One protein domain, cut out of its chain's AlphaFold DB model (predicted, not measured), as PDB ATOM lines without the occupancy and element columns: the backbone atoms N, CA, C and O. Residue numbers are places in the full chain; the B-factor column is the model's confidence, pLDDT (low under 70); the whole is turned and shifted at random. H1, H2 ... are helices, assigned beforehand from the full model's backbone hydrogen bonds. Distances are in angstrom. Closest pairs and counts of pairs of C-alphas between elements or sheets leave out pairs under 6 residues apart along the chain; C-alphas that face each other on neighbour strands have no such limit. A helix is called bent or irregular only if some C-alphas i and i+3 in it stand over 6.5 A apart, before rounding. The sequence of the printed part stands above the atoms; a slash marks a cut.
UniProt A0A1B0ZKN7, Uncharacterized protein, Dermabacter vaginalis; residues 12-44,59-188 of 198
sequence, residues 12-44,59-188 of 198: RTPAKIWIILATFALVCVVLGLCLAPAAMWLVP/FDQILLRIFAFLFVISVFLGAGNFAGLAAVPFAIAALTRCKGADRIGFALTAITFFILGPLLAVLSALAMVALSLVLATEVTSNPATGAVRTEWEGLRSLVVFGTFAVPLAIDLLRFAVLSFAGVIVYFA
ATOM      1  N   ARG A  12     -11.428  30.526-109.542       78.75
ATOM      2  CA  ARG A  12     -10.532  29.507-110.113       78.75
ATOM      3  C   ARG A  12      -9.050  29.792-109.885       78.75
ATOM      4  O   ARG A  12      -8.292  28.872-109.597       78.75
ATOM      5  N   THR A  13      -8.625  31.051-109.983       82.94
ATOM      6  CA  THR A  13      -7.229  31.448-109.727       82.94
ATOM      7  C   THR A  13      -6.804  31.187-108.277       82.94
ATOM      8  O   THR A  13      -5.809  30.486-108.084       82.94
ATOM      9  N   PRO A  14      -7.533  31.668-107.247       79.38
ATOM     10  CA  PRO A  14      -7.188  31.337-105.868       79.38
ATOM     11  C   PRO A  14      -7.327  29.833-105.574       79.38
ATOM     12  O   PRO A  14      -6.478  29.287-104.873       79.38
ATOM     13  N   ALA A  15      -8.295  29.128-106.177       80.06
ATOM     14  CA  ALA A  15      -8.403  27.671-106.043       80.06
ATOM     15  C   ALA A  15      -7.169  26.941-106.599       80.06
ATOM     16  O   ALA A  15      -6.650  26.031-105.961       80.06
ATOM     17  N   LYS A  16      -6.631  27.376-107.745       84.56
ATOM     18  CA  LYS A  16      -5.410  26.801-108.331       84.56
ATOM     19  C   LYS A  16      -4.199  26.964-107.408       84.56
ATOM     20  O   LYS A  16      -3.449  26.011-107.220       84.56
ATOM     21  N   ILE A  17      -4.012  28.152-106.829       84.12
ATOM     22  CA  ILE A  17      -2.903  28.419-105.897       84.12
ATOM     23  C   ILE A  17      -3.052  27.564-104.634       84.12
ATOM     24  O   ILE A  17      -2.078  26.967-104.180       84.12
ATOM     25  N   TRP A  18      -4.275  27.440-104.115       84.56
ATOM     26  CA  TRP A  18      -4.571  26.543-103.001       84.56
ATOM     27  C   TRP A  18      -4.211  25.087-103.328       84.56
ATOM     28  O   TRP A  18      -3.456  24.486-102.566       84.56
ATOM     29  N   ILE A  19      -4.664  24.537-104.461       84.19
ATOM     30  CA  ILE A  19      -4.337  23.157-104.869       84.19
ATOM     31  C   ILE A  19      -2.822  22.954-104.919       84.19
ATOM     32  O   ILE A  19      -2.324  21.968-104.380       84.19
ATOM     33  N   ILE A  20      -2.080  23.883-105.532       88.88
ATOM     34  CA  ILE A  20      -0.619  23.786-105.654       88.88
ATOM     35  C   ILE A  20       0.034  23.724-104.272       88.88
ATOM     36  O   ILE A  20       0.852  22.843-104.024       88.88
ATOM     37  N   LEU A  21      -0.349  24.620-103.361       86.19
ATOM     38  CA  LEU A  21       0.219  24.680-102.015       86.19
ATOM     39  C   LEU A  21      -0.160  23.462-101.160       86.19
ATOM     40  O   LEU A  21       0.691  22.930-100.450       86.19
ATOM     41  N   ALA A  22      -1.400  22.979-101.259       85.12
ATOM     42  CA  ALA A  22      -1.851  21.775-100.557       85.12
ATOM     43  C   ALA A  22      -1.162  20.506-101.087       85.12
ATOM     44  O   ALA A  22      -0.738  19.655-100.306       85.12
ATOM     45  N   THR A  23      -0.971  20.417-102.405       88.06
ATOM     46  CA  THR A  23      -0.250  19.305-103.042       88.06
ATOM     47  C   THR A  23       1.229  19.349-102.678       88.06
ATOM     48  O   THR A  23       1.813  18.323-102.347       88.06
ATOM     49  N   PHE A  24       1.841  20.536-102.679       88.94
ATOM     50  CA  PHE A  24       3.215  20.716-102.221       88.94
ATOM     51  C   PHE A  24       3.367  20.295-100.756       88.94
ATOM     52  O   PHE A  24       4.308  19.581-100.421       88.94
ATOM     53  N   ALA A  25       2.408  20.655 -99.899       86.50
ATOM     54  CA  ALA A  25       2.401  20.218 -98.511       86.50
ATOM     55  C   ALA A  25       2.358  18.688 -98.377       86.50
ATOM     56  O   ALA A  25       3.148  18.121 -97.623       86.50
ATOM     57  N   LEU A  26       1.502  18.021 -99.156       87.25
ATOM     58  CA  LEU A  26       1.423  16.560 -99.201       87.25
ATOM     59  C   LEU A  26       2.752  15.933 -99.651       87.25
ATOM     60  O   LEU A  26       3.249  15.005 -99.013       87.25
ATOM     61  N   VAL A  27       3.349  16.465-100.722       91.31
ATOM     62  CA  VAL A  27       4.642  16.003-101.245       91.31
ATOM     63  C   VAL A  27       5.744  16.173-100.206       91.31
ATOM     64  O   VAL A  27       6.542  15.257-100.035       91.31
ATOM     65  N   CYS A  28       5.771  17.283 -99.466       87.50
ATOM     66  CA  CYS A  28       6.730  17.483 -98.381       87.50
ATOM     67  C   CYS A  28       6.619  16.393 -97.310       87.50
ATOM     68  O   CYS A  28       7.642  15.843 -96.918       87.50
ATOM     69  N   VAL A  29       5.408  16.029 -96.877       84.62
ATOM     70  CA  VAL A  29       5.226  14.960 -95.875       84.62
ATOM     71  C   VAL A  29       5.707  13.607 -96.405       84.62
ATOM     72  O   VAL A  29       6.439  12.900 -95.711       84.62
ATOM     73  N   VAL A  30       5.357  13.263 -97.648       88.38
ATOM     74  CA  VAL A  30       5.794  12.008 -98.285       88.38
ATOM     75  C   VAL A  30       7.315  11.976 -98.457       88.38
ATOM     76  O   VAL A  30       7.955  10.984 -98.115       88.38
ATOM     77  N   LEU A  31       7.915  13.070 -98.930       87.19
ATOM     78  CA  LEU A  31       9.366  13.187 -99.072       87.19
ATOM     79  C   LEU A  31      10.073  13.097 -97.723       87.19
ATOM     80  O   LEU A  31      11.077  12.401 -97.632       87.19
ATOM     81  N   GLY A  32       9.543  13.727 -96.673       83.44
ATOM     82  CA  GLY A  32      10.075  13.594 -95.317       83.44
ATOM     83  C   GLY A  32      10.112  12.138 -94.858       83.44
ATOM     84  O   GLY A  32      11.134  11.687 -94.342       83.44
ATOM     85  N   LEU A  33       9.046  11.378 -95.127       83.12
ATOM     86  CA  LEU A  33       8.971   9.955 -94.795       83.12
ATOM     87  C   LEU A  33       9.975   9.102 -95.587       83.12
ATOM     88  O   LEU A  33      10.563   8.179 -95.030       83.12
ATOM     89  N   CYS A  34      10.189   9.398 -96.871       85.00
ATOM     90  CA  CYS A  34      11.125   8.647 -97.712       85.00
ATOM     91  C   CYS A  34      12.593   9.029 -97.467       85.00
ATOM     92  O   CYS A  34      13.475   8.169 -97.507       85.00
ATOM     93  N   LEU A  35      12.872  10.311 -97.221       84.44
ATOM     94  CA  LEU A  35      14.228  10.850 -97.116       84.44
ATOM     95  C   LEU A  35      14.799  10.760 -95.702       84.44
ATOM     96  O   LEU A  35      16.012  10.637 -95.568       84.44
ATOM     97  N   ALA A  36      13.975  10.784 -94.651       81.50
ATOM     98  CA  ALA A  36      14.480  10.658 -93.284       81.50
ATOM     99  C   ALA A  36      15.200   9.311 -93.039       81.50
ATOM    100  O   ALA A  36      16.298   9.330 -92.478       81.50
ATOM    101  N   PRO A  37      14.698   8.152 -93.521       81.00
ATOM    102  CA  PRO A  37      15.453   6.903 -93.501       81.00
ATOM    103  C   PRO A  37      16.752   6.981 -94.303       81.00
ATOM    104  O   PRO A  37      17.791   6.556 -93.810       81.00
ATOM    105  N   ALA A  38      16.720   7.559 -95.508       81.06
ATOM    106  CA  ALA A  38      17.911   7.718 -96.343       81.06
ATOM    107  C   ALA A  38      18.984   8.587 -95.661       81.06
ATOM    108  O   ALA A  38      20.170   8.271 -95.729       81.06
ATOM    109  N   ALA A  39      18.579   9.630 -94.935       76.31
ATOM    110  CA  ALA A  39      19.484  10.487 -94.182       76.31
ATOM    111  C   ALA A  39      20.229   9.726 -93.077       76.31
ATOM    112  O   ALA A  39      21.419   9.962 -92.890       76.31
ATOM    113  N   MET A  40      19.580   8.763 -92.407       78.12
ATOM    114  CA  MET A  40      20.255   7.898 -91.425       78.12
ATOM    115  C   MET A  40      21.387   7.073 -92.044       78.12
ATOM    116  O   MET A  40      22.387   6.813 -91.376       78.12
ATOM    117  N   TRP A  41      21.241   6.667 -93.308       75.12
ATOM    118  CA  TRP A  41      22.249   5.894 -94.038       75.12
ATOM    119  C   TRP A  41      23.401   6.747 -94.570       75.12
ATOM    120  O   TRP A  41      24.502   6.236 -94.747       75.12
ATOM    121  N   LEU A  42      23.160   8.037 -94.811       75.62
ATOM    122  CA  LEU A  42      24.160   8.975 -95.323       75.62
ATOM    123  C   LEU A  42      25.066   9.559 -94.230       75.62
ATOM    124  O   LEU A  42      26.079  10.171 -94.562       75.62
ATOM    125  N   VAL A  43      24.730   9.379 -92.946       69.31
ATOM    126  CA  VAL A  43      25.609   9.774 -91.837       69.31
ATOM    127  C   VAL A  43      26.886   8.923 -91.898       69.31
ATOM    128  O   VAL A  43      26.806   7.707 -91.695       69.31
ATOM    129  N   PRO A  44      28.060   9.527 -92.170       59.72
ATOM    130  CA  PRO A  44      29.299   8.781 -92.301       59.72
ATOM    131  C   PRO A  44      29.632   8.109 -90.971       59.72
ATOM    132  O   PRO A  44      29.749   8.759 -89.931       59.72
ATOM    133  N   PHE A  59      27.218   4.758 -79.161       65.50
ATOM    134  CA  PHE A  59      26.069   5.543 -78.713       65.50
ATOM    135  C   PHE A  59      26.001   6.914 -79.402       65.50
ATOM    136  O   PHE A  59      24.930   7.303 -79.872       65.50
ATOM    137  N   ASP A  60      27.140   7.593 -79.566       70.88
ATOM    138  CA  ASP A  60      27.224   8.875 -80.281       70.88
ATOM    139  C   ASP A  60      26.816   8.743 -81.757       70.88
ATOM    140  O   ASP A  60      26.103   9.594 -82.292       70.88
ATOM    141  N   GLN A  61      27.192   7.643 -82.417       69.38
ATOM    142  CA  GLN A  61      26.790   7.376 -83.801       69.38
ATOM    143  C   GLN A  61      25.286   7.100 -83.937       69.38
ATOM    144  O   GLN A  61      24.654   7.573 -84.885       69.38
ATOM    145  N   ILE A  62      24.695   6.358 -82.994       74.50
ATOM    146  CA  ILE A  62      23.247   6.106 -82.963       74.50
ATOM    147  C   ILE A  62      22.489   7.416 -82.726       74.50
ATOM    148  O   ILE A  62      21.532   7.704 -83.448       74.50
ATOM    149  N   LEU A  63      22.945   8.239 -81.777       74.62
ATOM    150  CA  LEU A  63      22.378   9.564 -81.528       74.62
ATOM    151  C   LEU A  63      22.435  10.439 -82.777       74.62
ATOM    152  O   LEU A  63      21.422  11.026 -83.151       74.62
ATOM    153  N   LEU A  64      23.579  10.489 -83.462       76.75
ATOM    154  CA  LEU A  64      23.745  11.295 -84.670       76.75
ATOM    155  C   LEU A  64      22.776  10.867 -85.787       76.75
ATOM    156  O   LEU A  64      22.186  11.719 -86.451       76.75
ATOM    157  N   ARG A  65      22.550   9.558 -85.959       75.94
ATOM    158  CA  ARG A  65      21.565   9.020 -86.916       75.94
ATOM    159  C   ARG A  65      20.133   9.387 -86.536       75.94
ATOM    160  O   ARG A  65      19.368   9.805 -87.403       75.94
ATOM    161  N   ILE A  66      19.783   9.285 -85.253       77.25
ATOM    162  CA  ILE A  66      18.468   9.702 -84.745       77.25
ATOM    163  C   ILE A  66      18.269  11.207 -84.959       77.25
ATOM    164  O   ILE A  66      17.215  11.619 -85.438       77.25
ATOM    165  N   PHE A  67      19.278  12.035 -84.682       76.19
ATOM    166  CA  PHE A  67      19.207  13.475 -84.928       76.19
ATOM    167  C   PHE A  67      19.064  13.803 -86.412       76.19
ATOM    168  O   PHE A  67      18.241  14.645 -86.754       76.19
ATOM    169  N   ALA A  68      19.800  13.126 -87.297       75.56
ATOM    170  CA  ALA A  68      19.658  13.306 -88.740       75.56
ATOM    171  C   ALA A  68      18.242  12.943 -89.218       75.56
ATOM    172  O   ALA A  68      17.633  13.700 -89.976       75.56
ATOM    173  N   PHE A  69      17.685  11.833 -88.722       80.81
ATOM    174  CA  PHE A  69      16.303  11.436 -88.989       80.81
ATOM    175  C   PHE A  69      15.305  12.501 -88.524       80.81
ATOM    176  O   PHE A  69      14.490  12.981 -89.316       80.81
ATOM    177  N   LEU A  70      15.394  12.896 -87.251       79.88
ATOM    178  CA  LEU A  70      14.499  13.875 -86.637       79.88
ATOM    179  C   LEU A  70      14.611  15.243 -87.309       79.88
ATOM    180  O   LEU A  70      13.597  15.904 -87.514       79.88
ATOM    181  N   PHE A  71      15.815  15.662 -87.687       80.12
ATOM    182  CA  PHE A  71      16.037  16.913 -88.395       80.12
ATOM    183  C   PHE A  71      15.353  16.902 -89.762       80.12
ATOM    184  O   PHE A  71      14.535  17.778 -90.041       80.12
ATOM    185  N   VAL A  72      15.616  15.886 -90.589       82.12
ATOM    186  CA  VAL A  72      15.032  15.789 -91.935       82.12
ATOM    187  C   VAL A  72      13.512  15.712 -91.858       82.12
ATOM    188  O   VAL A  72      12.830  16.501 -92.515       82.12
ATOM    189  N   ILE A  73      12.964  14.835 -91.014       81.38
ATOM    190  CA  ILE A  73      11.510  14.691 -90.914       81.38
ATOM    191  C   ILE A  73      10.850  15.976 -90.394       81.38
ATOM    192  O   ILE A  73       9.822  16.383 -90.930       81.38
ATOM    193  N   SER A  74      11.473  16.674 -89.437       77.62
ATOM    194  CA  SER A  74      10.953  17.936 -88.893       77.62
ATOM    195  C   SER A  74      10.998  19.073 -89.912       77.62
ATOM    196  O   SER A  74      10.055  19.857 -89.982       77.62
ATOM    197  N   VAL A  75      12.051  19.163 -90.734       82.75
ATOM    198  CA  VAL A  75      12.149  20.170 -91.804       82.75
ATOM    199  C   VAL A  75      11.040  19.965 -92.835       82.75
ATOM    200  O   VAL A  75      10.343  20.915 -93.185       82.75
ATOM    201  N   PHE A  76      10.833  18.727 -93.286       85.06
ATOM    202  CA  PHE A  76       9.805  18.413 -94.279       85.06
ATOM    203  C   PHE A  76       8.383  18.561 -93.728       85.06
ATOM    204  O   PHE A  76       7.531  19.160 -94.389       85.06
ATOM    205  N   LEU A  77       8.128  18.095 -92.501       80.19
ATOM    206  CA  LEU A  77       6.851  18.312 -91.817       80.19
ATOM    207  C   LEU A  77       6.592  19.805 -91.589       80.19
ATOM    208  O   LEU A  77       5.487  20.283 -91.843       80.19
ATOM    209  N   GLY A  78       7.604  20.561 -91.162       79.31
ATOM    210  CA  GLY A  78       7.516  22.008 -90.973       79.31
ATOM    211  C   GLY A  78       7.204  22.739 -92.278       79.31
ATOM    212  O   GLY A  78       6.271  23.542 -92.327       79.31
ATOM    213  N   ALA A  79       7.912  22.405 -93.361       83.31
ATOM    214  CA  ALA A  79       7.672  22.965 -94.688       83.31
ATOM    215  C   ALA A  79       6.266  22.632 -95.212       83.31
ATOM    216  O   ALA A  79       5.587  23.511 -95.748       83.31
ATOM    217  N   GLY A  80       5.796  21.395 -95.022       84.62
ATOM    218  CA  GLY A  80       4.443  20.993 -95.406       84.62
ATOM    219  C   GLY A  80       3.366  21.747 -94.625       84.62
ATOM    220  O   GLY A  80       2.428  22.294 -95.207       84.62
ATOM    221  N   ASN A  81       3.537  21.873 -93.309       82.38
ATOM    222  CA  ASN A  81       2.639  22.655 -92.460       82.38
ATOM    223  C   ASN A  81       2.615  24.142 -92.848       82.38
ATOM    224  O   ASN A  81       1.533  24.726 -92.953       82.38
ATOM    225  N   PHE A  82       3.774  24.737 -93.136       83.31
ATOM    226  CA  PHE A  82       3.873  26.120 -93.602       83.31
ATOM    227  C   PHE A  82       3.193  26.330 -94.961       83.31
ATOM    228  O   PHE A  82       2.442  27.288 -95.138       83.31
ATOM    229  N   ALA A  83       3.390  25.412 -95.909       84.81
ATOM    230  CA  ALA A  83       2.719  25.461 -97.205       84.81
ATOM    231  C   ALA A  83       1.195  25.327 -97.070       84.81
ATOM    232  O   ALA A  83       0.448  26.068 -97.711       84.81
ATOM    233  N   GLY A  84       0.730  24.451 -96.174       78.69
ATOM    234  CA  GLY A  84      -0.679  24.375 -95.807       78.69
ATOM    235  C   GLY A  84      -1.213  25.709 -95.276       78.69
ATOM    236  O   GLY A  84      -2.289  26.135 -95.691       78.69
ATOM    237  N   LEU A  85      -0.459  26.388 -94.401       80.12
ATOM    238  CA  LEU A  85      -0.858  27.671 -93.802       80.12
ATOM    239  C   LEU A  85      -0.943  28.757 -94.870       80.12
ATOM    240  O   LEU A  85      -1.913  29.511 -94.925       80.12
ATOM    241  N   ALA A  86       0.045  28.790 -95.762       83.38
ATOM    242  CA  ALA A  86       0.071  29.700 -96.893       83.38
ATOM    243  C   ALA A  86      -1.119  29.481 -97.844       83.38
ATOM    244  O   ALA A  86      -1.547  30.425 -98.505       83.38
ATOM    245  N   ALA A  87      -1.687  28.270 -97.899       81.19
ATOM    246  CA  ALA A  87      -2.841  27.953 -98.738       81.19
ATOM    247  C   ALA A  87      -4.169  28.521 -98.203       81.19
ATOM    248  O   ALA A  87      -5.088  28.770 -98.987       81.19
ATOM    249  N   VAL A  88      -4.273  28.764 -96.892       78.12
ATOM    250  CA  VAL A  88      -5.495  29.228 -96.210       78.12
ATOM    251  C   VAL A  88      -6.095  30.507 -96.814       78.12
ATOM    252  O   VAL A  88      -7.279  30.481 -97.161       78.12
ATOM    253  N   PRO A  89      -5.353  31.621 -96.995       78.06
ATOM    254  CA  PRO A  89      -5.932  32.838 -97.569       78.06
ATOM    255  C   PRO A  89      -6.483  32.616 -98.984       78.06
ATOM    256  O   PRO A  89      -7.517  33.183 -99.343       78.06
ATOM    257  N   PHE A  90      -5.845  31.748 -99.777       80.38
ATOM    258  CA  PHE A  90      -6.310  31.406-101.121       80.38
ATOM    259  C   PHE A  90      -7.553  30.516-101.088       80.38
ATOM    260  O   PHE A  90      -8.484  30.749-101.858       80.38
ATOM    261  N   ALA A  91      -7.624  29.561-100.158       76.56
ATOM    262  CA  ALA A  91      -8.825  28.762 -99.938       76.56
ATOM    263  C   ALA A  91     -10.021  29.654 -99.559       76.56
ATOM    264  O   ALA A  91     -11.083  29.562-100.174       76.56
ATOM    265  N   ILE A  92      -9.834  30.596 -98.626       77.06
ATOM    266  CA  ILE A  92     -10.868  31.570 -98.237       77.06
ATOM    267  C   ILE A  92     -11.294  32.423 -99.445       77.06
ATOM    268  O   ILE A  92     -12.490  32.601 -99.697       77.06
ATOM    269  N   ALA A  93     -10.338  32.926-100.228       77.75
ATOM    270  CA  ALA A  93     -10.624  33.732-101.414       77.75
ATOM    271  C   ALA A  93     -11.380  32.949-102.507       77.75
ATOM    272  O   ALA A  93     -12.248  33.514-103.171       77.75
ATOM    273  N   ALA A  94     -11.095  31.658-102.685       75.44
ATOM    274  CA  ALA A  94     -11.819  30.800-103.620       75.44
ATOM    275  C   ALA A  94     -13.252  30.528-103.139       75.44
ATOM    276  O   ALA A  94     -14.216  30.775-103.861       75.44
ATOM    277  N   LEU A  95     -13.405  30.120-101.878       73.88
ATOM    278  CA  LEU A  95     -14.697  29.772-101.276       73.88
ATOM    279  C   LEU A  95     -15.645  30.969-101.151       73.88
ATOM    280  O   LEU A  95     -16.858  30.826-101.277       73.88
ATOM    281  N   THR A  96     -15.119  32.169-100.904       74.12
ATOM    282  CA  THR A  96     -15.935  33.397-100.854       74.12
ATOM    283  C   THR A  96     -16.563  33.751-102.200       74.12
ATOM    284  O   THR A  96     -17.593  34.428-102.222       74.12
ATOM    285  N   ARG A  97     -15.985  33.254-103.296       74.25
ATOM    286  CA  ARG A  97     -16.391  33.522-104.677       74.25
ATOM    287  C   ARG A  97     -17.134  32.352-105.339       74.25
ATOM    288  O   ARG A  97     -17.633  32.528-106.443       74.25
ATOM    289  N   CYS A  98     -17.254  31.195-104.683       73.38
ATOM    290  CA  CYS A  98     -18.080  30.064-105.130       73.38
ATOM    291  C   CYS A  98     -19.533  30.169-104.644       73.38
ATOM    292  O   CYS A  98     -19.819  30.743-103.587       73.38
ATOM    293  N   LYS A  99     -20.463  29.583-105.406       67.19
ATOM    294  CA  LYS A  99     -21.876  29.434-105.021       67.19
ATOM    295  C   LYS A  99     -22.066  28.108-104.260       67.19
ATOM    296  O   LYS A  99     -21.538  27.098-104.694       67.19
ATOM    297  N   GLY A 100     -22.832  28.098-103.159       56.59
ATOM    298  CA  GLY A 100     -23.259  26.858-102.479       56.59
ATOM    299  C   GLY A 100     -22.995  26.777-100.966       56.59
ATOM    300  O   GLY A 100     -22.135  27.470-100.418       56.59
ATOM    301  N   ALA A 101     -23.761  25.906-100.293       46.09
ATOM    302  CA  ALA A 101     -23.665  25.565 -98.865       46.09
ATOM    303  C   ALA A 101     -22.304  24.947 -98.465       46.09
ATOM    304  O   ALA A 101     -21.930  24.972 -97.289       46.09
ATOM    305  N   ASP A 102     -21.517  24.507 -99.451       54.72
ATOM    306  CA  ASP A 102     -20.141  24.017 -99.304       54.72
ATOM    307  C   ASP A 102     -19.197  25.054 -98.679       54.72
ATOM    308  O   ASP A 102     -18.179  24.707 -98.088       54.72
ATOM    309  N   ARG A 103     -19.559  26.343 -98.722       57.91
ATOM    310  CA  ARG A 103     -18.789  27.441 -98.126       57.91
ATOM    311  C   ARG A 103     -18.655  27.347 -96.603       57.91
ATOM    312  O   ARG A 103     -17.614  27.723 -96.077       57.91
ATOM    313  N   ILE A 104     -19.691  26.892 -95.896       54.06
ATOM    314  CA  ILE A 104     -19.705  26.838 -94.420       54.06
ATOM    315  C   ILE A 104     -19.217  25.474 -93.940       54.06
ATOM    316  O   ILE A 104     -18.344  25.419 -93.079       54.06
ATOM    317  N   GLY A 105     -19.711  24.389 -94.549       57.12
ATOM    318  CA  GLY A 105     -19.269  23.029 -94.238       57.12
ATOM    319  C   GLY A 105     -17.777  22.844 -94.496       57.12
ATOM    320  O   GLY A 105     -17.068  22.329 -93.636       57.12
ATOM    321  N   PHE A 106     -17.258  23.355 -95.616       57.22
ATOM    322  CA  PHE A 106     -15.838  23.240 -95.927       57.22
ATOM    323  C   PHE A 106     -14.964  24.261 -95.188       57.22
ATOM    324  O   PHE A 106     -13.849  23.920 -94.826       57.22
ATOM    325  N   ALA A 107     -15.440  25.476 -94.884       55.75
ATOM    326  CA  ALA A 107     -14.684  26.387 -94.015       55.75
ATOM    327  C   ALA A 107     -14.544  25.817 -92.595       55.75
ATOM    328  O   ALA A 107     -13.456  25.874 -92.031       55.75
ATOM    329  N   LEU A 108     -15.600  25.198 -92.056       56.31
ATOM    330  CA  LEU A 108     -15.535  24.435 -90.809       56.31
ATOM    331  C   LEU A 108     -14.597  23.239 -90.946       56.31
ATOM    332  O   LEU A 108     -13.695  23.106 -90.139       56.31
ATOM    333  N   THR A 109     -14.726  22.426 -91.994       58.66
ATOM    334  CA  THR A 109     -13.861  21.249 -92.191       58.66
ATOM    335  C   THR A 109     -12.397  21.655 -92.359       58.66
ATOM    336  O   THR A 109     -11.529  21.080 -91.719       58.66
ATOM    337  N   ALA A 110     -12.099  22.688 -93.142       61.28
ATOM    338  CA  ALA A 110     -10.754  23.213 -93.320       61.28
ATOM    339  C   ALA A 110     -10.210  23.784 -92.009       61.28
ATOM    340  O   ALA A 110      -9.137  23.372 -91.609       61.28
ATOM    341  N   ILE A 111     -10.936  24.648 -91.292       58.28
ATOM    342  CA  ILE A 111     -10.482  25.206 -90.003       58.28
ATOM    343  C   ILE A 111     -10.308  24.099 -88.955       58.28
ATOM    344  O   ILE A 111      -9.295  24.072 -88.256       58.28
ATOM    345  N   THR A 112     -11.247  23.155 -88.877       59.88
ATOM    346  CA  THR A 112     -11.174  21.995 -87.988       59.88
ATOM    347  C   THR A 112      -9.966  21.148 -88.345       59.88
ATOM    348  O   THR A 112      -9.120  20.958 -87.492       59.88
ATOM    349  N   PHE A 113      -9.772  20.711 -89.584       63.19
ATOM    350  CA  PHE A 113      -8.591  19.919 -89.938       63.19
ATOM    351  C   PHE A 113      -7.279  20.710 -89.822       63.19
ATOM    352  O   PHE A 113      -6.253  20.117 -89.507       63.19
ATOM    353  N   PHE A 114      -7.290  22.031 -90.010       64.75
ATOM    354  CA  PHE A 114      -6.089  22.866 -89.960       64.75
ATOM    355  C   PHE A 114      -5.642  23.214 -88.534       64.75
ATOM    356  O   PHE A 114      -4.447  23.332 -88.290       64.75
ATOM    357  N   ILE A 115      -6.570  23.356 -87.584       63.69
ATOM    358  CA  ILE A 115      -6.257  23.585 -86.163       63.69
ATOM    359  C   ILE A 115      -6.199  22.251 -85.416       63.69
ATOM    360  O   ILE A 115      -5.228  21.962 -84.721       63.69
ATOM    361  N   LEU A 116      -7.222  21.413 -85.589       67.00
ATOM    362  CA  LEU A 116      -7.348  20.123 -84.919       67.00
ATOM    363  C   LEU A 116      -6.337  19.109 -85.458       67.00
ATOM    364  O   LEU A 116      -5.883  18.291 -84.684       67.00
ATOM    365  N   GLY A 117      -5.943  19.154 -86.735       68.94
ATOM    366  CA  GLY A 117      -4.963  18.219 -87.311       68.94
ATOM    367  C   GLY A 117      -3.578  18.317 -86.663       68.94
ATOM    368  O   GLY A 117      -3.142  17.338 -86.061       68.94
ATOM    369  N   PRO A 118      -2.909  19.488 -86.691       71.31
ATOM    370  CA  PRO A 118      -1.663  19.703 -85.955       71.31
ATOM    371  C   PRO A 118      -1.824  19.475 -84.453       71.31
ATOM    372  O   PRO A 118      -0.943  18.897 -83.828       71.31
ATOM    373  N   LEU A 119      -2.952  19.890 -83.864       73.25
ATOM    374  CA  LEU A 119      -3.205  19.683 -82.440       73.25
ATOM    375  C   LEU A 119      -3.321  18.191 -82.100       73.25
ATOM    376  O   LEU A 119      -2.722  17.752 -81.131       73.25
ATOM    377  N   LEU A 120      -4.031  17.398 -82.905       69.62
ATOM    378  CA  LEU A 120      -4.149  15.944 -82.765       69.62
ATOM    379  C   LEU A 120      -2.814  15.250 -83.030       69.62
ATOM    380  O   LEU A 120      -2.486  14.297 -82.330       69.62
ATOM    381  N   ALA A 121      -2.022  15.723 -83.991       71.38
ATOM    382  CA  ALA A 121      -0.674  15.224 -84.248       71.38
ATOM    383  C   ALA A 121       0.250  15.472 -83.040       71.38
ATOM    384  O   ALA A 121       0.922  14.557 -82.572       71.38
ATOM    385  N   VAL A 122       0.219  16.678 -82.467       75.12
ATOM    386  CA  VAL A 122       0.990  17.037 -81.267       75.12
ATOM    387  C   VAL A 122       0.491  16.279 -80.037       75.12
ATOM    388  O   VAL A 122       1.300  15.712 -79.309       75.12
ATOM    389  N   LEU A 123      -0.825  16.217 -79.815       73.25
ATOM    390  CA  LEU A 123      -1.430  15.499 -78.690       73.25
ATOM    391  C   LEU A 123      -1.195  13.990 -78.784       73.25
ATOM    392  O   LEU A 123      -0.917  13.374 -77.762       73.25
ATOM    393  N   SER A 124      -1.264  13.393 -79.977       72.44
ATOM    394  CA  SER A 124      -0.944  11.971 -80.166       72.44
ATOM    395  C   SER A 124       0.541  11.700 -79.950       72.44
ATOM    396  O   SER A 124       0.870  10.752 -79.243       72.44
ATOM    397  N   ALA A 125       1.442  12.558 -80.438       70.75
ATOM    398  CA  ALA A 125       2.868  12.445 -80.135       70.75
ATOM    399  C   ALA A 125       3.137  12.556 -78.622       70.75
ATOM    400  O   ALA A 125       3.820  11.705 -78.057       70.75
ATOM    401  N   LEU A 126       2.548  13.547 -77.944       77.38
ATOM    402  CA  LEU A 126       2.647  13.730 -76.490       77.38
ATOM    403  C   LEU A 126       2.088  12.538 -75.714       77.38
ATOM    404  O   LEU A 126       2.745  12.056 -74.795       77.38
ATOM    405  N   ALA A 127       0.906  12.045 -76.089       72.88
ATOM    406  CA  ALA A 127       0.289  10.885 -75.459       72.88
ATOM    407  C   ALA A 127       1.175   9.643 -75.607       72.88
ATOM    408  O   ALA A 127       1.366   8.917 -74.639       72.88
ATOM    409  N   MET A 128       1.776   9.431 -76.779       71.38
ATOM    410  CA  MET A 128       2.638   8.277 -77.032       71.38
ATOM    411  C   MET A 128       4.017   8.404 -76.371       71.38
ATOM    412  O   MET A 128       4.567   7.405 -75.903       71.38
ATOM    413  N   VAL A 129       4.558   9.620 -76.241       75.00
ATOM    414  CA  VAL A 129       5.760   9.893 -75.431       75.00
ATOM    415  C   VAL A 129       5.475   9.654 -73.949       75.00
ATOM    416  O   VAL A 129       6.249   8.961 -73.292       75.00
ATOM    417  N   ALA A 130       4.355  10.157 -73.428       74.50
ATOM    418  CA  ALA A 130       3.935   9.903 -72.052       74.50
ATOM    419  C   ALA A 130       3.749   8.399 -71.804       74.50
ATOM    420  O   ALA A 130       4.278   7.873 -70.828       74.50
ATOM    421  N   LEU A 131       3.097   7.687 -72.729       71.19
ATOM    422  CA  LEU A 131       2.936   6.234 -72.662       71.19
ATOM    423  C   LEU A 131       4.292   5.509 -72.686       71.19
ATOM    424  O   LEU A 131       4.486   4.555 -71.940       71.19
ATOM    425  N   SER A 132       5.247   5.982 -73.494       69.75
ATOM    426  CA  SER A 132       6.611   5.434 -73.561       69.75
ATOM    427  C   SER A 132       7.376   5.619 -72.249       69.75
ATOM    428  O   SER A 132       8.081   4.705 -71.822       69.75
ATOM    429  N   LEU A 133       7.233   6.783 -71.605       72.25
ATOM    430  CA  LEU A 133       7.845   7.078 -70.308       72.25
ATOM    431  C   LEU A 133       7.226   6.221 -69.197       72.25
ATOM    432  O   LEU A 133       7.968   5.610 -68.435       72.25
ATOM    433  N   VAL A 134       5.895   6.108 -69.156       69.38
ATOM    434  CA  VAL A 134       5.171   5.292 -68.163       69.38
ATOM    435  C   VAL A 134       5.503   3.801 -68.307       69.38
ATOM    436  O   VAL A 134       5.787   3.137 -67.312       69.38
ATOM    437  N   LEU A 135       5.557   3.265 -69.536       65.69
ATOM    438  CA  LEU A 135       5.992   1.877 -69.778       65.69
ATOM    439  C   LEU A 135       7.435   1.632 -69.310       65.69
ATOM    440  O   LEU A 135       7.751   0.557 -68.788       65.69
ATOM    441  N   ALA A 136       8.319   2.613 -69.510       61.44
ATOM    442  CA  ALA A 136       9.709   2.523 -69.080       61.44
ATOM    443  C   ALA A 136       9.840   2.515 -67.546       61.44
ATOM    444  O   ALA A 136      10.706   1.819 -67.020       61.44
ATOM    445  N   THR A 137       8.977   3.243 -66.832       58.69
ATOM    446  CA  THR A 137       9.039   3.354 -65.367       58.69
ATOM    447  C   THR A 137       8.295   2.249 -64.624       58.69
ATOM    448  O   THR A 137       8.765   1.838 -63.568       58.69
ATOM    449  N   GLU A 138       7.159   1.764 -65.134       57.75
ATOM    450  CA  GLU A 138       6.262   0.903 -64.341       57.75
ATOM    451  C   GLU A 138       6.327  -0.594 -64.671       57.75
ATOM    452  O   GLU A 138       5.964  -1.411 -63.827       57.75
ATOM    453  N   VAL A 139       6.767  -0.990 -65.874       55.00
ATOM    454  CA  VAL A 139       6.490  -2.359 -66.367       55.00
ATOM    455  C   VAL A 139       7.715  -3.109 -66.898       55.00
ATOM    456  O   VAL A 139       7.712  -4.338 -66.977       55.00
ATOM    457  N   THR A 140       8.789  -2.405 -67.258       51.44
ATOM    458  CA  THR A 140       9.867  -3.012 -68.054       51.44
ATOM    459  C   THR A 140      11.099  -3.436 -67.262       51.44
ATOM    460  O   THR A 140      11.781  -4.347 -67.712       51.44
ATOM    461  N   SER A 141      11.396  -2.881 -66.089       53.12
ATOM    462  CA  SER A 141      12.594  -3.286 -65.344       53.12
ATOM    463  C   SER A 141      12.301  -4.477 -64.428       53.12
ATOM    464  O   SER A 141      11.591  -4.366 -63.433       53.12
ATOM    465  N   ASN A 142      12.874  -5.647 -64.724       55.19
ATOM    466  CA  ASN A 142      13.007  -6.675 -63.692       55.19
ATOM    467  C   ASN A 142      13.990  -6.137 -62.630       55.19
ATOM    468  O   ASN A 142      15.169  -5.969 -62.959       55.19
ATOM    469  N   PRO A 143      13.568  -5.866 -61.380       56.91
ATOM    470  CA  PRO A 143      14.421  -5.219 -60.380       56.91
ATOM    471  C   PRO A 143      15.671  -6.042 -60.028       56.91
ATOM    472  O   PRO A 143      16.633  -5.494 -59.503       56.91
ATOM    473  N   ALA A 144      15.687  -7.340 -60.353       55.94
ATOM    474  CA  ALA A 144      16.824  -8.226 -60.122       55.94
ATOM    475  C   ALA A 144      17.888  -8.211 -61.239       55.94
ATOM    476  O   ALA A 144      19.017  -8.625 -60.998       55.94
ATOM    477  N   THR A 145      17.551  -7.789 -62.464       54.41
ATOM    478  CA  THR A 145      18.450  -7.920 -63.638       54.41
ATOM    479  C   THR A 145      18.501  -6.691 -64.543       54.41
ATOM    480  O   THR A 145      19.345  -6.632 -65.431       54.41
ATOM    481  N   GLY A 146      17.611  -5.710 -64.360       56.69
ATOM    482  CA  GLY A 146      17.524  -4.514 -65.206       56.69
ATOM    483  C   GLY A 146      17.091  -4.783 -66.654       56.69
ATOM    484  O   GLY A 146      17.001  -3.847 -67.443       56.69
ATOM    485  N   ALA A 147      16.812  -6.039 -67.016       54.06
ATOM    486  CA  ALA A 147      16.446  -6.435 -68.368       54.06
ATOM    487  C   ALA A 147      14.947  -6.220 -68.627       54.06
ATOM    488  O   ALA A 147      14.110  -6.530 -67.772       54.06
ATOM    489  N   VAL A 148      14.626  -5.728 -69.829       58.25
ATOM    490  CA  VAL A 148      13.249  -5.618 -70.326       58.25
ATOM    491  C   VAL A 148      12.675  -7.022 -70.491       58.25
ATOM    492  O   VAL A 148      13.272  -7.849 -71.174       58.25
ATOM    493  N   ARG A 149      11.528  -7.322 -69.861       61.94
ATOM    494  CA  ARG A 149      10.816  -8.589 -70.111       61.94
ATOM    495  C   ARG A 149      10.503  -8.679 -71.608       61.94
ATOM    496  O   ARG A 149       9.842  -7.793 -72.140       61.94
ATOM    497  N   THR A 150      10.938  -9.751 -72.262       61.91
ATOM    498  CA  THR A 150      10.792  -9.987 -73.714       61.91
ATOM    499  C   THR A 150       9.341  -9.883 -74.203       61.91
ATOM    500  O   THR A 150       9.083  -9.421 -75.309       61.91
ATOM    501  N   GLU A 151       8.372 -10.206 -73.341       65.44
ATOM    502  CA  GLU A 151       6.927 -10.039 -73.576       65.44
ATOM    503  C   GLU A 151       6.511  -8.577 -73.856       65.44
ATOM    504  O   GLU A 151       5.511  -8.332 -74.528       65.44
ATOM    505  N   TRP A 152       7.286  -7.596 -73.380       64.88
ATOM    506  CA  TRP A 152       6.989  -6.161 -73.474       64.88
ATOM    507  C   TRP A 152       7.781  -5.436 -74.567       64.88
ATOM    508  O   TRP A 152       7.476  -4.282 -74.878       64.88
ATOM    509  N   GLU A 153       8.753  -6.098 -75.200       66.69
ATOM    510  CA  GLU A 153       9.508  -5.533 -76.326       66.69
ATOM    511  C   GLU A 153       8.598  -5.255 -77.529       66.69
ATOM    512  O   GLU A 153       8.694  -4.192 -78.148       66.69
ATOM    513  N   GLY A 154       7.646  -6.155 -77.798       69.94
ATOM    514  CA  GLY A 154       6.644  -5.983 -78.850       69.94
ATOM    515  C   GLY A 154       5.751  -4.765 -78.609       69.94
ATOM    516  O   GLY A 154       5.611  -3.923 -79.497       69.94
ATOM    517  N   LEU A 155       5.221  -4.612 -77.391       71.38
ATOM    518  CA  LEU A 155       4.393  -3.459 -77.024       71.38
ATOM    519  C   LEU A 155       5.196  -2.152 -77.088       71.38
ATOM    520  O   LEU A 155       4.723  -1.171 -77.655       71.38
ATOM    521  N   ARG A 156       6.435  -2.146 -76.585       70.12
ATOM    522  CA  ARG A 156       7.337  -0.989 -76.680       70.12
ATOM    523  C   ARG A 156       7.595  -0.596 -78.136       70.12
ATOM    524  O   ARG A 156       7.552   0.589 -78.455       70.12
ATOM    525  N   SER A 157       7.816  -1.567 -79.025       69.50
ATOM    526  CA  SER A 157       7.998  -1.303 -80.458       69.50
ATOM    527  C   SER A 157       6.739  -0.716 -81.105       69.50
ATOM    528  O   SER A 157       6.840   0.226 -81.886       69.50
ATOM    529  N   LEU A 158       5.555  -1.208 -80.721       75.38
ATOM    530  CA  LEU A 158       4.267  -0.725 -81.212       75.38
ATOM    531  C   LEU A 158       4.013   0.722 -80.773       75.38
ATOM    532  O   LEU A 158       3.544   1.535 -81.569       75.38
ATOM    533  N   VAL A 159       4.360   1.056 -79.527       71.88
ATOM    534  CA  VAL A 159       4.255   2.424 -79.008       71.88
ATOM    535  C   VAL A 159       5.219   3.339 -79.754       71.88
ATOM    536  O   VAL A 159       4.788   4.355 -80.285       71.88
ATOM    537  N   VAL A 160       6.492   2.960 -79.900       71.31
ATOM    538  CA  VAL A 160       7.461   3.760 -80.669       71.31
ATOM    539  C   VAL A 160       6.987   3.958 -82.111       71.31
ATOM    540  O   VAL A 160       7.003   5.083 -82.602       71.31
ATOM    541  N   PHE A 161       6.502   2.903 -82.772       76.88
ATOM    542  CA  PHE A 161       5.934   2.998 -84.116       76.88
ATOM    543  C   PHE A 161       4.751   3.969 -84.160       76.88
ATOM    544  O   PHE A 161       4.726   4.864 -85.002       76.88
ATOM    545  N   GLY A 162       3.798   3.845 -83.237       71.81
ATOM    546  CA  GLY A 162       2.623   4.707 -83.192       71.81
ATOM    547  C   GLY A 162       2.949   6.176 -82.883       71.81
ATOM    548  O   GLY A 162       2.282   7.049 -83.436       71.81
ATOM    549  N   THR A 163       4.003   6.466 -82.105       73.00
ATOM    550  CA  THR A 163       4.490   7.838 -81.849       73.00
ATOM    551  C   THR A 163       4.827   8.578 -83.141       73.00
ATOM    552  O   THR A 163       4.607   9.783 -83.229       73.00
ATOM    553  N   PHE A 164       5.337   7.870 -84.152       72.06
ATOM    554  CA  PHE A 164       5.700   8.465 -85.440       72.06
ATOM    555  C   PHE A 164       4.626   8.257 -86.510       72.06
ATOM    556  O   PHE A 164       4.350   9.166 -87.288       72.06
ATOM    557  N   ALA A 165       3.991   7.086 -86.549       78.38
ATOM    558  CA  ALA A 165       3.031   6.730 -87.588       78.38
ATOM    559  C   ALA A 165       1.706   7.490 -87.454       78.38
ATOM    560  O   ALA A 165       1.158   7.927 -88.466       78.38
ATOM    561  N   VAL A 166       1.189   7.676 -86.232       78.62
ATOM    562  CA  VAL A 166      -0.129   8.298 -86.019       78.62
ATOM    563  C   VAL A 166      -0.132   9.786 -86.393       78.62
ATOM    564  O   VAL A 166      -0.967  10.163 -87.219       78.62
ATOM    565  N   PRO A 167       0.797  10.635 -85.899       75.62
ATOM    566  CA  PRO A 167       0.850  12.042 -86.307       75.62
ATOM    567  C   PRO A 167       1.029  12.205 -87.820       75.62
ATOM    568  O   PRO A 167       0.389  13.047 -88.448       75.62
ATOM    569  N   LEU A 168       1.855  11.348 -88.423       78.19
ATOM    570  CA  LEU A 168       2.183  11.413 -89.843       78.19
ATOM    571  C   LEU A 168       1.012  10.961 -90.731       78.19
ATOM    572  O   LEU A 168       0.761  11.566 -91.773       78.19
ATOM    573  N   ALA A 169       0.245   9.956 -90.300       82.62
ATOM    574  CA  ALA A 169      -0.988   9.540 -90.968       82.62
ATOM    575  C   ALA A 169      -2.072  10.630 -90.908       82.62
ATOM    576  O   ALA A 169      -2.752  10.871 -91.909       82.62
ATOM    577  N   ILE A 170      -2.202  11.315 -89.765       81.44
ATOM    578  CA  ILE A 170      -3.112  12.458 -89.613       81.44
ATOM    579  C   ILE A 170      -2.728  13.566 -90.601       81.44
ATOM    580  O   ILE A 170      -3.595  14.060 -91.324       81.44
ATOM    581  N   ASP A 171      -1.443  13.917 -90.687       80.44
ATOM    582  CA  ASP A 171      -0.962  14.953 -91.606       80.44
ATOM    583  C   ASP A 171      -1.147  14.569 -93.084       80.44
ATOM    584  O   ASP A 171      -1.608  15.395 -93.878       80.44
ATOM    585  N   LEU A 172      -0.878  13.316 -93.465       83.75
ATOM    586  CA  LEU A 172      -1.139  12.819 -94.823       83.75
ATOM    587  C   LEU A 172      -2.617  12.948 -95.202       83.75
ATOM    588  O   LEU A 172      -2.942  13.513 -96.251       83.75
ATOM    589  N   LEU A 173      -3.515  12.460 -94.341       83.75
ATOM    590  CA  LEU A 173      -4.956  12.523 -94.580       83.75
ATOM    591  C   LEU A 173      -5.423  13.978 -94.701       83.75
ATOM    592  O   LEU A 173      -6.180  14.321 -95.610       83.75
ATOM    593  N   ARG A 174      -4.919  14.847 -93.824       82.81
ATOM    594  CA  ARG A 174      -5.227  16.278 -93.803       82.81
ATOM    595  C   ARG A 174      -4.873  16.954 -95.126       82.81
ATOM    596  O   ARG A 174      -5.715  17.640 -95.709       82.81
ATOM    597  N   PHE A 175      -3.646  16.771 -95.615       83.44
ATOM    598  CA  PHE A 175      -3.205  17.402 -96.861       83.44
ATOM    599  C   PHE A 175      -3.864  16.793 -98.102       83.44
ATOM    600  O   PHE A 175      -4.144  17.521 -99.059       83.44
ATOM    601  N   ALA A 176      -4.187  15.498 -98.075       84.88
ATOM    602  CA  ALA A 176      -4.958  14.854 -99.134       84.88
ATOM    603  C   ALA A 176      -6.374  15.447 -99.244       84.88
ATOM    604  O   ALA A 176      -6.787  15.852-100.333       84.88
ATOM    605  N   VAL A 177      -7.083  15.591 -98.116       82.69
ATOM    606  CA  VAL A 177      -8.421  16.209 -98.066       82.69
ATOM    607  C   VAL A 177      -8.376  17.667 -98.531       82.69
ATOM    608  O   VAL A 177      -9.200  18.074 -99.349       82.69
ATOM    609  N   LEU A 178      -7.387  18.445 -98.073       80.00
ATOM    610  CA  LEU A 178      -7.181  19.833 -98.511       80.00
ATOM    611  C   LEU A 178      -6.966  19.940-100.026       80.00
ATOM    612  O   LEU A 178      -7.523  20.836-100.658       80.00
ATOM    613  N   SER A 179      -6.180  19.032-100.607       82.56
ATOM    614  CA  SER A 179      -5.900  19.020-102.046       82.56
ATOM    615  C   SER A 179      -7.148  18.658-102.852       82.56
ATOM    616  O   SER A 179      -7.499  19.366-103.797       82.56
ATOM    617  N   PHE A 180      -7.857  17.600-102.447       81.50
ATOM    618  CA  PHE A 180      -9.069  17.141-103.128       81.50
ATOM    619  C   PHE A 180     -10.172  18.200-103.108       81.50
ATOM    620  O   PHE A 180     -10.818  18.467-104.120       81.50
ATOM    621  N   ALA A 181     -10.342  18.877-101.980       77.75
ATOM    622  CA  ALA A 181     -11.316  19.945-101.879       77.75
ATOM    623  C   ALA A 181     -10.981  21.166-102.739       77.75
ATOM    624  O   ALA A 181     -11.883  21.756-103.333       77.75
ATOM    625  N   GLY A 182      -9.695  21.513-102.866       73.44
ATOM    626  CA  GLY A 182      -9.260  22.549-103.798       73.44
ATOM    627  C   GLY A 182      -9.696  22.239-105.229       73.44
ATOM    628  O   GLY A 182     -10.190  23.125-105.930       73.44
ATOM    629  N   VAL A 183      -9.587  20.970-105.637       81.38
ATOM    630  CA  VAL A 183     -10.024  20.492-106.955       81.38
ATOM    631  C   VAL A 183     -11.537  20.629-107.126       81.38
ATOM    632  O   VAL A 183     -11.974  21.179-108.135       81.38
ATOM    633  N   ILE A 184     -12.339  20.209-106.143       79.88
ATOM    634  CA  ILE A 184     -13.805  20.374-106.193       79.88
ATOM    635  C   ILE A 184     -14.170  21.852-106.374       79.88
ATOM    636  O   ILE A 184     -14.945  22.198-107.264       79.88
ATOM    637  N   VAL A 185     -13.566  22.737-105.578       74.69
ATOM    638  CA  VAL A 185     -13.827  24.183-105.638       74.69
ATOM    639  C   VAL A 185     -13.406  24.775-106.981       74.69
ATOM    640  O   VAL A 185     -14.094  25.641-107.512       74.69
ATOM    641  N   TYR A 186     -12.317  24.293-107.576       78.44
ATOM    642  CA  TYR A 186     -11.895  24.725-108.907       78.44
ATOM    643  C   TYR A 186     -12.950  24.428-109.989       78.44
ATOM    644  O   TYR A 186     -13.153  25.253-110.886       78.44
ATOM    645  N   PHE A 187     -13.635  23.286-109.889       79.19
ATOM    646  CA  PHE A 187     -14.685  22.874-110.827       79.19
ATOM    647  C   PHE A 187     -16.086  23.397-110.478       79.19
ATOM    648  O   PHE A 187     -16.970  23.330-111.329       79.19
ATOM    649  N   ALA A 188     -16.288  23.940-109.278       74.44
ATOM    650  CA  ALA A 188     -17.570  24.484-108.846       74.44
ATOM    651  C   ALA A 188     -17.975  25.755-109.615       74.44
ATOM    652  O   ALA A 188     -17.137  26.462-110.189       74.44
TER     653      ALA A 188
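This is residues 12 to 44 and 59 to 188 of the 198 residues of an uncharacterized protein of Dermabacter vaginalis (UniProt A0A1B0ZKN7). Two pairs of long helices, H2a with H1 and H3 with H4, the members of each pair running opposite ways, meet where H1 packs on H4 and spread apart from there as a narrow, flat V. The short arm H2b fills the closed end, where it reaches H1, H3 and H4; at the open end residues 142 to 147 of the loop between H3 and H4 stick out. The printed part has 163 residues, with four named helices in the order H1, H2, H3, H4 and no named strand, and its class is all helix. The whole is loose, with a radius of gyration of the C-alphas of 20.1 A and spans of 70 by 36 by 18 A.

H2, residues 59 to 97, is the longest helix; by its hydrogen bonds it was assigned as one helix, but it is bent, with C-alphas 86 and 89 6.8 A apart. Its arms H2a, residues 59 to 86, and H2b, residues 89 to 97, stand at a shallow tilt of 28 degrees. H2a touches H1, residues 12 to 42, opposite ways at a shallow tilt of 3 degrees; the closest C-alphas, of Ala 25 and Gly 80, are 3.8 A apart. H1 touches H4, residues 150 to 187, opposite ways at a shallow tilt of 24 degrees, closest at the C-alphas of Ile 19 and Gly 182, 5.1 A. H1, H2a and H4 form a bundle, a group of helices side by side, though H2a and H4 are close but not clearly touching, with the closest C-alphas, of Gly 84 and Phe 175, 7.5 A apart. H4 touches H3, residues 102 to 138, in a helical hairpin at a shallow tilt of 10 degrees, closest at the C-alphas of Ala 121 and Pro 167, 4.1 A. H1 and H3 are apart. H2b touches H1 with residues 12 to 18 of H1 alone, closest at the C-alphas of Pro 14 and Phe 90, 4.8 A. H2b and H3, a helical hairpin, only just touch, with 3 pairs of C-alphas within 8 A. Every O i to N i+4 pair is within hydrogen-bond range in H2a, against 25 of 27 in H1, 4 of 5 in H2b, 32 of 33 in H3 and 29 of 34 in H4.

H2a runs 39.9 A from C-alpha 59 at (26.069, 5.543, -78.713), and H2b 12.7 A. H1 spans 42.9 A from C-alpha 12 at (-10.532, 29.507, -110.113), with a kink of 37 degrees near residue 35. H3 spans 49.5 A, and H4 55.7 A to C-alpha 187 at (-14.685, 22.874, -110.827). H4 is irregular, but only just: C-alphas 151 and 154 are 6.7 A apart.

The two C-alphas farthest apart, of Lys 99 and Ala 144, are 70.2 A from each other. Residues 45 to 58 are not printed, and C-alphas 44 and 59 are 14.3 A apart across the cut. The link from H3 to H4 is long, with 11 residues. Mean pLDDT of the printed part is 73.8; 47 residues are under 70, among them 99 to 117 and 134 to 154.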